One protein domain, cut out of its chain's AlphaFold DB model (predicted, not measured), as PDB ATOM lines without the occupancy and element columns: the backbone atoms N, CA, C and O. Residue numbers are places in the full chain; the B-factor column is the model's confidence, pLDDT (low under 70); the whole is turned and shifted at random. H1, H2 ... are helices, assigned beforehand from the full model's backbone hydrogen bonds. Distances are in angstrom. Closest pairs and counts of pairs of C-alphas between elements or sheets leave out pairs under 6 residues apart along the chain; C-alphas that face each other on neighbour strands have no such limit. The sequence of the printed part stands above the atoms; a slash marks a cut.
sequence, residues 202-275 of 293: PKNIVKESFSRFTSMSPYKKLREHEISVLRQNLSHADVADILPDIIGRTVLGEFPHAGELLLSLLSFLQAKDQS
ATOM      1  N   PRO A 202     -30.079  -0.751   1.430       95.75
ATOM      2  CA  PRO A 202     -31.412  -1.271   1.735       95.75
ATOM      3  C   PRO A 202     -32.178  -1.800   0.513       95.75
ATOM      4  O   PRO A 202     -32.984  -2.714   0.648       95.75
ATOM      5  N   LYS A 203     -31.889  -1.270  -0.683       94.38
ATOM      6  CA  LYS A 203     -32.537  -1.662  -1.941       94.38
ATOM      7  C   LYS A 203     -32.124  -3.042  -2.438       94.38
ATOM      8  O   LYS A 203     -32.917  -3.714  -3.086       94.38
ATOM      9  N   ASN A 204     -30.883  -3.452  -2.173       94.00
ATOM     10  CA  ASN A 204     -30.333  -4.696  -2.705       94.00
ATOM     11  C   ASN A 204     -30.008  -5.744  -1.637       94.00
ATOM     12  O   ASN A 204     -29.907  -6.921  -1.977       94.00
ATOM     13  N   ILE A 205     -29.902  -5.360  -0.361       95.44
ATOM     14  CA  ILE A 205     -29.381  -6.239   0.688       95.44
ATOM     15  C   ILE A 205     -30.169  -7.539   0.838       95.44
ATOM     16  O   ILE A 205     -29.572  -8.578   1.104       95.44
ATOM     17  N   VAL A 206     -31.490  -7.516   0.628       94.19
ATOM     18  CA  VAL A 206     -32.314  -8.731   0.690       94.19
ATOM     19  C   VAL A 206     -31.943  -9.681  -0.451       94.19
ATOM     20  O   VAL A 206     -31.654 -10.847  -0.207       94.19
ATOM     21  N   LYS A 207     -31.876  -9.184  -1.691       91.50
ATOM     22  CA  LYS A 207     -31.497  -9.992  -2.860       91.50
ATOM     23  C   LYS A 207     -30.076 -10.549  -2.731       91.50
ATOM     24  O   LYS A 207     -29.844 -11.699  -3.084       91.50
ATOM     25  N   GLU A 208     -29.149  -9.743  -2.220       92.19
ATOM     26  CA  GLU A 208     -27.752 -10.132  -2.013       92.19
ATOM     27  C   GLU A 208     -27.617 -11.221  -0.945       92.19
ATOM     28  O   GLU A 208     -27.093 -12.297  -1.226       92.19
ATOM     29  N   SER A 209     -28.210 -10.993   0.228       91.12
ATOM     30  CA  SER A 209     -28.152 -11.908   1.372       91.12
ATOM     31  C   SER A 209     -28.694 -13.302   1.038       91.12
ATOM     32  O   SER A 209     -28.129 -14.314   1.448       91.12
ATOM     33  N   PHE A 210     -29.795 -13.365   0.285       90.06
ATOM     34  CA  PHE A 210     -30.442 -14.619  -0.108       90.06
ATOM     35  C   PHE A 210     -29.853 -15.232  -1.390       90.06
ATOM     36  O   PHE A 210     -30.392 -16.210  -1.899       90.06
ATOM     37  N   SER A 211     -28.766 -14.672  -1.930       88.06
ATOM     38  CA  SER A 211     -28.151 -15.174  -3.157       88.06
ATOM     39  C   SER A 211     -27.351 -16.461  -2.938       88.06
ATOM     40  O   SER A 211     -26.762 -16.699  -1.878       88.06
ATOM     41  N   ARG A 212     -27.250 -17.271  -3.997       84.56
ATOM     42  CA  ARG A 212     -26.420 -18.484  -4.021       84.56
ATOM     43  C   ARG A 212     -24.960 -18.191  -3.677       84.56
ATOM     44  O   ARG A 212     -24.356 -18.952  -2.923       84.56
ATOM     45  N   PHE A 213     -24.426 -17.077  -4.180       84.31
ATOM     46  CA  PHE A 213     -23.064 -16.612  -3.915       84.31
ATOM     47  C   PHE A 213     -22.778 -16.489  -2.416       84.31
ATOM     48  O   PHE A 213     -21.833 -17.089  -1.907       84.31
ATOM     49  N   THR A 214     -23.636 -15.776  -1.692       83.56
ATOM     50  CA  THR A 214     -23.512 -15.576  -0.244       83.56
ATOM     51  C   THR A 214     -23.593 -16.895   0.518       83.56
ATOM     52  O   THR A 214     -22.885 -17.102   1.511       83.56
ATOM     53  N   SER A 215     -24.409 -17.822   0.019       81.56
ATOM     54  CA  SER A 215     -24.587 -19.150   0.595       81.56
ATOM     55  C   SER A 215     -23.448 -20.141   0.326       81.56
ATOM     56  O   SER A 215     -23.431 -21.213   0.942       81.56
ATOM     57  N   MET A 216     -22.428 -19.793  -0.462       81.81
ATOM     58  CA  MET A 216     -21.252 -20.649  -0.651       81.81
ATOM     59  C   MET A 216     -20.428 -20.782   0.635       81.81
ATOM     60  O   MET A 216     -20.074 -19.791   1.277       81.81
ATOM     61  N   SER A 217     -20.118 -22.026   1.015       75.62
ATOM     62  CA  SER A 217     -19.421 -22.366   2.267       75.62
ATOM     63  C   SER A 217     -18.112 -21.585   2.512       75.62
ATOM     64  O   SER A 217     -17.924 -21.122   3.640       75.62
ATOM     65  N   PRO A 218     -17.245 -21.340   1.504       83.31
ATOM     66  CA  PRO A 218     -16.001 -20.595   1.719       83.31
ATOM     67  C   PRO A 218     -16.214 -19.121   2.109       83.31
ATOM     68  O   PRO A 218     -15.340 -18.498   2.707       83.31
ATOM     69  N   TYR A 219     -17.383 -18.537   1.821       87.75
ATOM     70  CA  TYR A 219     -17.607 -17.087   1.909       87.75
ATOM     71  C   TYR A 219     -18.323 -16.660   3.191       87.75
ATOM     72  O   TYR A 219     -19.106 -15.708   3.214       87.75
ATOM     73  N   LYS A 220     -18.024 -17.343   4.301       88.31
ATOM     74  CA  LYS A 220     -18.647 -17.091   5.607       88.31
ATOM     75  C   LYS A 220     -18.511 -15.635   6.067       88.31
ATOM     76  O   LYS A 220     -19.486 -15.058   6.534       88.31
ATOM     77  N   LYS A 221     -17.334 -15.023   5.885       90.56
ATOM     78  CA  LYS A 221     -17.084 -13.620   6.266       90.56
ATOM     79  C   LYS A 221     -18.023 -12.652   5.539       90.56
ATOM     80  O   LYS A 221     -18.546 -11.728   6.153       90.56
ATOM     81  N   LEU A 222     -18.236 -12.867   4.241       91.38
ATOM     82  CA  LEU A 222     -19.149 -12.051   3.442       91.38
ATOM     83  C   LEU A 222     -20.596 -12.243   3.884       91.38
ATOM     84  O   LEU A 222     -21.286 -11.264   4.142       91.38
ATOM     85  N   ARG A 223     -21.014 -13.493   4.090       90.62
ATOM     86  CA  ARG A 223     -22.343 -13.819   4.619       90.62
ATOM     87  C   ARG A 223     -22.619 -13.176   5.971       90.62
ATOM     88  O   ARG A 223     -23.682 -12.602   6.174       90.62
ATOM     89  N   GLU A 224     -21.673 -13.259   6.902       91.44
ATOM     90  CA  GLU A 224     -21.798 -12.628   8.220       91.44
ATOM     91  C   GLU A 224     -21.942 -11.102   8.096       91.44
ATOM     92  O   GLU A 224     -22.756 -10.501   8.801       91.44
ATOM     93  N   HIS A 225     -21.210 -10.480   7.164       94.19
ATOM     94  CA  HIS A 225     -21.318  -9.051   6.884       94.19
ATOM     95  C   HIS A 225     -22.683  -8.672   6.289       94.19
ATOM     96  O   HIS A 225     -23.345  -7.778   6.814       94.19
ATOM     97  N   GLU A 226     -23.151  -9.379   5.261       93.81
ATOM     98  CA  GLU A 226     -24.460  -9.141   4.641       93.81
ATOM     99  C   GLU A 226     -25.611  -9.336   5.636       93.81
ATOM    100  O   GLU A 226     -26.483  -8.476   5.747       93.81
ATOM    101  N   ILE A 227     -25.567 -10.389   6.461       92.44
ATOM    102  CA  ILE A 227     -26.538 -10.598   7.546       92.44
ATOM    103  C   ILE A 227     -26.520  -9.421   8.528       92.44
ATOM    104  O   ILE A 227     -27.579  -8.985   8.985       92.44
ATOM    105  N   SER A 228     -25.342  -8.891   8.868       92.88
ATOM    106  CA  SER A 228     -25.233  -7.717   9.741       92.88
ATOM    107  C   SER A 228     -25.891  -6.486   9.115       92.88
ATOM    108  O   SER A 228     -26.667  -5.807   9.789       92.88
ATOM    109  N   VAL A 229     -25.627  -6.211   7.835       94.88
ATOM    110  CA  VAL A 229     -26.239  -5.084   7.114       94.88
ATOM    111  C   VAL A 229     -27.755  -5.273   7.005       94.88
ATOM    112  O   VAL A 229     -28.506  -4.334   7.269       94.88
ATOM    113  N   LEU A 230     -28.231  -6.485   6.706       94.69
ATOM    114  CA  LEU A 230     -29.659  -6.798   6.641       94.69
ATOM    115  C   LEU A 230     -30.345  -6.540   7.988       94.69
ATOM    116  O   LEU A 230     -31.363  -5.853   8.035       94.69
ATOM    117  N   ARG A 231     -29.758  -7.020   9.092       92.00
ATOM    118  CA  ARG A 231     -30.276  -6.817  10.459       92.00
ATOM    119  C   ARG A 231     -30.415  -5.341  10.822       92.00
ATOM    120  O   ARG A 231     -31.415  -4.953  11.421       92.00
ATOM    121  N   GLN A 232     -29.432  -4.524  10.447       92.56
ATOM    122  CA  GLN A 232     -29.444  -3.080  10.695       92.56
ATOM    123  C   GLN A 232     -30.526  -2.351   9.882       92.56
ATOM    124  O   GLN A 232     -30.992  -1.296  10.304       92.56
ATOM    125  N   ASN A 233     -30.963  -2.929   8.759       94.12
ATOM    126  CA  ASN A 233     -31.915  -2.319   7.830       94.12
ATOM    127  C   ASN A 233     -33.303  -2.984   7.823       94.12
ATOM    128  O   ASN A 233     -34.122  -2.646   6.976       94.12
ATOM    129  N   LEU A 234     -33.624  -3.873   8.775       91.38
ATOM    130  CA  LEU A 234     -34.922  -4.580   8.821       91.38
ATOM    131  C   LEU A 234     -36.146  -3.654   8.883       91.38
ATOM    132  O   LEU A 234     -37.229  -4.041   8.461       91.38
ATOM    133  N   SER A 235     -35.992  -2.449   9.434       91.31
ATOM    134  CA  SER A 235     -37.067  -1.451   9.513       91.31
ATOM    135  C   SER A 235     -37.114  -0.505   8.309       91.31
ATOM    136  O   SER A 235     -37.984   0.360   8.258       91.31
ATOM    137  N   HIS A 236     -36.185  -0.628   7.358       96.69
ATOM    138  CA  HIS A 236     -36.171   0.195   6.153       96.69
ATOM    139  C   HIS A 236     -37.301  -0.225   5.205       96.69
ATOM    140  O   HIS A 236     -37.529  -1.418   5.019       96.69
ATOM    141  N   ALA A 237     -37.977   0.741   4.570       95.94
ATOM    142  CA  ALA A 237     -39.146   0.487   3.720       95.94
ATOM    143  C   ALA A 237     -38.852  -0.522   2.595       95.94
ATOM    144  O   ALA A 237     -39.548  -1.526   2.493       95.94
ATOM    145  N   ASP A 238     -37.767  -0.311   1.837       94.88
ATOM    146  CA  ASP A 238     -37.346  -1.223   0.758       94.88
ATOM    147  C   ASP A 238     -37.119  -2.671   1.240       94.88
ATOM    148  O   ASP A 238     -37.418  -3.627   0.530       94.88
ATOM    149  N   VAL A 239     -36.618  -2.850   2.469       95.38
ATOM    150  CA  VAL A 239     -36.386  -4.181   3.050       95.38
ATOM    151  C   VAL A 239     -37.700  -4.795   3.520       95.38
ATOM    152  O   VAL A 239     -37.956  -5.964   3.250       95.38
ATOM    153  N   ALA A 240     -38.534  -4.018   4.212       93.31
ATOM    154  CA  ALA A 240     -39.813  -4.476   4.744       93.31
ATOM    155  C   ALA A 240     -40.803  -4.895   3.644       93.31
ATOM    156  O   ALA A 240     -41.612  -5.791   3.877       93.31
ATOM    157  N   ASP A 241     -40.717  -4.275   2.466       94.56
ATOM    158  CA  ASP A 241     -41.543  -4.596   1.298       94.56
ATOM    159  C   ASP A 241     -41.144  -5.939   0.655       94.56
ATOM    160  O   ASP A 241     -41.991  -6.786   0.379       94.56
ATOM    161  N   ILE A 242     -39.839  -6.181   0.483       93.75
ATOM    162  CA  ILE A 242     -39.321  -7.334  -0.278       93.75
ATOM    163  C   ILE A 242     -39.127  -8.583   0.596       93.75
ATOM    164  O   ILE A 242     -39.319  -9.716   0.143       93.75
ATOM    165  N   LEU A 243     -38.710  -8.409   1.852       93.44
ATOM    166  CA  LEU A 243     -38.285  -9.512   2.717       93.44
ATOM    167  C   LEU A 243     -39.372 -10.585   2.947       93.44
ATOM    168  O   LEU A 243     -39.023 -11.766   2.885       93.44
ATOM    169  N   PRO A 244     -40.661 -10.255   3.180       93.19
ATOM    170  CA  PRO A 244     -41.700 -11.270   3.370       93.19
ATOM    171  C   PRO A 244     -41.888 -12.188   2.155       93.19
ATOM    172  O   PRO A 244     -42.033 -13.398   2.332       93.19
ATOM    173  N   ASP A 245     -41.842 -11.633   0.939       93.94
ATOM    174  CA  ASP A 245     -41.948 -12.403  -0.308       93.94
ATOM    175  C   ASP A 245     -40.776 -13.379  -0.453       93.94
ATOM    176  O   ASP A 245     -40.978 -14.584  -0.616       93.94
ATOM    177  N   ILE A 246     -39.543 -12.889  -0.284       92.25
ATOM    178  CA  ILE A 246     -38.342 -13.727  -0.393       92.25
ATOM    179  C   ILE A 246     -38.324 -14.831   0.673       92.25
ATOM    180  O   ILE A 246     -37.960 -15.969   0.365       92.25
ATOM    181  N   ILE A 247     -38.762 -14.552   1.906       92.00
ATOM    182  CA  ILE A 247     -38.917 -15.590   2.937       92.00
ATOM    183  C   ILE A 247     -39.951 -16.633   2.495       92.00
ATOM    184  O   ILE A 247     -39.671 -17.829   2.581       92.00
ATOM    185  N   GLY A 248     -41.113 -16.203   1.990       91.31
ATOM    186  CA  GLY A 248     -42.156 -17.102   1.492       91.31
ATOM    187  C   GLY A 248     -41.638 -18.038   0.398       91.31
ATOM    188  O   GLY A 248     -41.770 -19.258   0.507       91.31
ATOM    189  N   ARG A 249     -40.951 -17.483  -0.601       90.94
ATOM    190  CA  ARG A 249     -40.311 -18.238  -1.691       90.94
ATOM    191  C   ARG A 249     -39.209 -19.176  -1.194       90.94
ATOM    192  O   ARG A 249     -39.089 -20.304  -1.669       90.94
ATOM    193  N   THR A 250     -38.446 -18.761  -0.182       90.12
ATOM    194  CA  THR A 250     -37.430 -19.619   0.451       90.12
ATOM    195  C   THR A 250     -38.071 -20.838   1.115       90.12
ATOM    196  O   THR A 250     -37.590 -21.954   0.932       90.12
ATOM    197  N   VAL A 251     -39.182 -20.653   1.836       89.81
ATOM    198  CA  VAL A 251     -39.931 -21.747   2.483       89.81
ATOM    199  C   VAL A 251     -40.563 -22.695   1.458       89.81
ATOM    200  O   VAL A 251     -40.649 -23.894   1.713       89.81
ATOM    201  N   LEU A 252     -40.940 -22.191   0.278       92.06
ATOM    202  CA  LEU A 252     -41.387 -23.012  -0.856       92.06
ATOM    203  C   LEU A 252     -40.255 -23.818  -1.519       92.06
ATOM    204  O   LEU A 252     -40.523 -24.644  -2.389       92.06
ATOM    205  N   GLY A 253     -39.003 -23.617  -1.094       86.06
ATOM    206  CA  GLY A 253     -37.840 -24.345  -1.593       86.06
ATOM    207  C   GLY A 253     -37.166 -23.707  -2.806       86.06
ATOM    208  O   GLY A 253     -36.287 -24.338  -3.386       86.06
ATOM    209  N   GLU A 254     -37.521 -22.473  -3.183       85.62
ATOM    210  CA  GLU A 254     -36.880 -21.773  -4.313       85.62
ATOM    211  C   GLU A 254     -35.438 -21.348  -4.001       85.62
ATOM    212  O   GLU A 254     -34.605 -21.256  -4.901       85.62
ATOM    213  N   PHE A 255     -35.118 -21.142  -2.719       84.38
ATOM    214  CA  PHE A 255     -33.783 -20.763  -2.247       84.38
ATOM    215  C   PHE A 255     -33.252 -21.787  -1.229       84.38
ATOM    216  O   PHE A 255     -33.079 -21.462  -0.051       84.38
ATOM    217  N   PRO A 256     -32.968 -23.041  -1.637       82.56
ATOM    218  CA  PRO A 256     -32.577 -24.108  -0.705       82.56
ATOM    219  C   PRO A 256     -31.263 -23.806   0.036       82.56
ATOM    220  O   PRO A 256     -30.997 -24.339   1.110       82.56
ATOM    221  N   HIS A 257     -30.454 -22.911  -0.521       82.69
ATOM    222  CA  HIS A 257     -29.177 -22.459   0.015       82.69
ATOM    223  C   HIS A 257     -29.311 -21.366   1.095       82.69
ATOM    224  O   HIS A 257     -28.348 -21.102   1.814       82.69
ATOM    225  N   ALA A 258     -30.480 -20.732   1.253       84.81
ATOM    226  CA  ALA A 258     -30.686 -19.608   2.175       84.81
ATOM    227  C   ALA A 258     -31.137 -20.028   3.595       84.81
ATOM    228  O   ALA A 258     -31.403 -19.176   4.446       84.81
ATOM    229  N   GLY A 259     -31.204 -21.333   3.890       84.62
ATOM    230  CA  GLY A 259     -31.689 -21.846   5.178       84.62
ATOM    231  C   GLY A 259     -30.899 -21.345   6.395       84.62
ATOM    232  O   GLY A 259     -31.491 -20.925   7.389       84.62
ATOM    233  N   GLU A 260     -29.565 -21.310   6.312       82.75
ATOM    234  CA  GLU A 260     -28.722 -20.774   7.393       82.75
ATOM    235  C   GLU A 260     -28.996 -19.295   7.669       82.75
ATOM    236  O   GLU A 260     -28.973 -18.849   8.820       82.75
ATOM    237  N   LEU A 261     -29.285 -18.530   6.616       87.50
ATOM    238  CA  LEU A 261     -29.597 -17.119   6.747       87.50
ATOM    239  C   LEU A 261     -30.934 -16.914   7.461       87.50
ATOM    240  O   LEU A 261     -31.009 -16.104   8.386       87.50
ATOM    241  N   LEU A 262     -31.961 -17.689   7.102       88.88
ATOM    242  CA  LEU A 262     -33.249 -17.668   7.801       88.88
ATOM    243  C   LEU A 262     -33.098 -17.999   9.289       88.88
ATOM    244  O   LEU A 262     -33.619 -17.271  10.135       88.88
ATOM    245  N   LEU A 263     -32.348 -19.052   9.622       88.38
ATOM    246  CA  LEU A 263     -32.075 -19.421  11.016       88.38
ATOM    247  C   LEU A 263     -31.375 -18.283  11.772       88.38
ATOM    248  O   LEU A 263     -31.728 -17.974  12.914       88.38
ATOM    249  N   SER A 264     -30.420 -17.618  11.121       87.50
ATOM    250  CA  SER A 264     -29.703 -16.473  11.677       87.50
ATOM    251  C   SER A 264     -30.611 -15.255  11.907       87.50
ATOM    252  O   SER A 264     -30.463 -14.555  12.914       87.50
ATOM    253  N   LEU A 265     -31.573 -14.995  11.018       87.94
ATOM    254  CA  LEU A 265     -32.562 -13.924  11.185       87.94
ATOM    255  C   LEU A 265     -33.556 -14.231  12.310       87.94
ATOM    256  O   LEU A 265     -33.795 -13.371  13.157       87.94
ATOM    257  N   LEU A 266     -34.089 -15.453  12.368       88.06
ATOM    258  CA  LEU A 266     -35.021 -15.876  13.419       88.06
ATOM    259  C   LEU A 266     -34.385 -15.777  14.809       88.06
ATOM    260  O   LEU A 266     -34.980 -15.205  15.720       88.06
ATOM    261  N   SER A 267     -33.144 -16.253  14.943       88.81
ATOM    262  CA  SER A 267     -32.383 -16.163  16.195       88.81
ATOM    263  C   SER A 267     -32.192 -14.707  16.643       88.81
ATOM    264  O   SER A 267     -32.277 -14.392  17.828       88.81
ATOM    265  N   PHE A 268     -31.972 -13.792  15.695       85.75
ATOM    266  CA  PHE A 268     -31.838 -12.365  15.986       85.75
ATOM    267  C   PHE A 268     -33.154 -11.729  16.451       85.75
ATOM    268  O   PHE A 268     -33.156 -10.952  17.403       85.75
ATOM    269  N   LEU A 269     -34.275 -12.067  15.811       83.31
ATOM    270  CA  LEU A 269     -35.588 -11.556  16.209       83.31
ATOM    271  C   LEU A 269     -35.979 -12.035  17.613       83.31
ATOM    272  O   LEU A 269     -36.474 -11.237  18.405       83.31
ATOM    273  N   GLN A 270     -35.678 -13.295  17.947       83.56
ATOM    274  CA  GLN A 270     -35.871 -13.833  19.297       83.56
ATOM    275  C   GLN A 270     -35.048 -13.070  20.345       83.56
ATOM    276  O   GLN A 270     -35.564 -12.731  21.408       83.56
ATOM    277  N   ALA A 271     -33.787 -12.749  20.038       84.12
ATOM    278  CA  ALA A 271     -32.938 -11.967  20.936       84.12
ATOM    279  C   ALA A 271     -33.442 -10.522  21.118       84.12
ATOM    280  O   ALA A 271     -33.393  -9.983  22.223       84.12
ATOM    281  N   LYS A 272     -33.964  -9.894  20.054       76.06
ATOM    282  CA  LYS A 272     -34.530  -8.539  20.119       76.06
ATOM    283  C   LYS A 272     -35.752  -8.481  21.040       76.06
ATOM    284  O   LYS A 272     -35.854  -7.552  21.838       76.06
ATOM    285  N   ASP A 273     -36.627  -9.483  20.973       71.25
ATOM    286  CA  ASP A 273     -37.821  -9.580  21.824       71.25
ATOM    287  C   ASP A 273     -37.450  -9.723  23.315       71.25
ATOM    288  O   ASP A 273     -38.002  -9.046  24.182       71.25
ATOM    289  N   GLN A 274     -36.404 -10.500  23.614       66.12
ATOM    290  CA  GLN A 274     -35.875 -10.655  24.975       66.12
ATOM    291  C   GLN A 274     -35.170  -9.401  25.518       66.12
ATOM    292  O   GLN A 274     -35.071  -9.246  26.725       66.12
ATOM    293  N   SER A 275     -34.706  -8.483  24.670       60.62
ATOM    294  CA  SER A 275     -34.109  -7.216  25.129       60.62
ATOM    295  C   SER A 275     -35.141  -6.125  25.464       60.62
ATOM    296  O   SER A 275     -34.790  -5.098  26.039       60.62
TER     297      SER A 275
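AT A GLANCE: This is residues 202 to 275 of the 293 residues of an uncharacterized protein of Grifola frondosa (UniProt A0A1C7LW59). The longest helix, H5, packs on H3 with its residues 261 to 268 and on H4 with its residues 256 to 262, and the short H1 sits between H3 and H4, packing on both, on the side away from H5; residues 270 to 275, of which 270 to 274 belong to H5, stick out. The 74 printed residues have five named helices, H1 to H5, and no named strand: all helix, compact, radius of gyration of the C-alphas 11.7 A, spans 32 by 24 by 21 A.

HOW THE PARTS SIT: H5, residues 256 to 274, touches H3, residues 217 to 232, the same way at a steep tilt of 40 degrees; closest C-alphas, Ile 227 and Leu 261, 7.2 A. H5 touches H4, residues 237 to 251; closest C-alphas, Pro 256 and Thr 250, 6.7 A. H1, residues 205 to 209, touches H3; closest C-alphas, Ser 209 and Glu 226, 5.7 A. H2, residues 212 to 215, touches H3 only at the corner; closest C-alphas, Thr 214 and Arg 223, 5.3 A. O i to N i+4 pairs within hydrogen-bond range: H3 10 of 12, H4 8 of 11, H5 13 of 15.

IN THESE COORDINATES: H5 is 29.2 A long, from C-alpha 256 (-32.577, -24.108, -0.705) to C-alpha 274 (-35.875, -10.655, 24.975).

THE WHOLE: The printed part has no cut; residues 274 to 275 are under pLDDT 70.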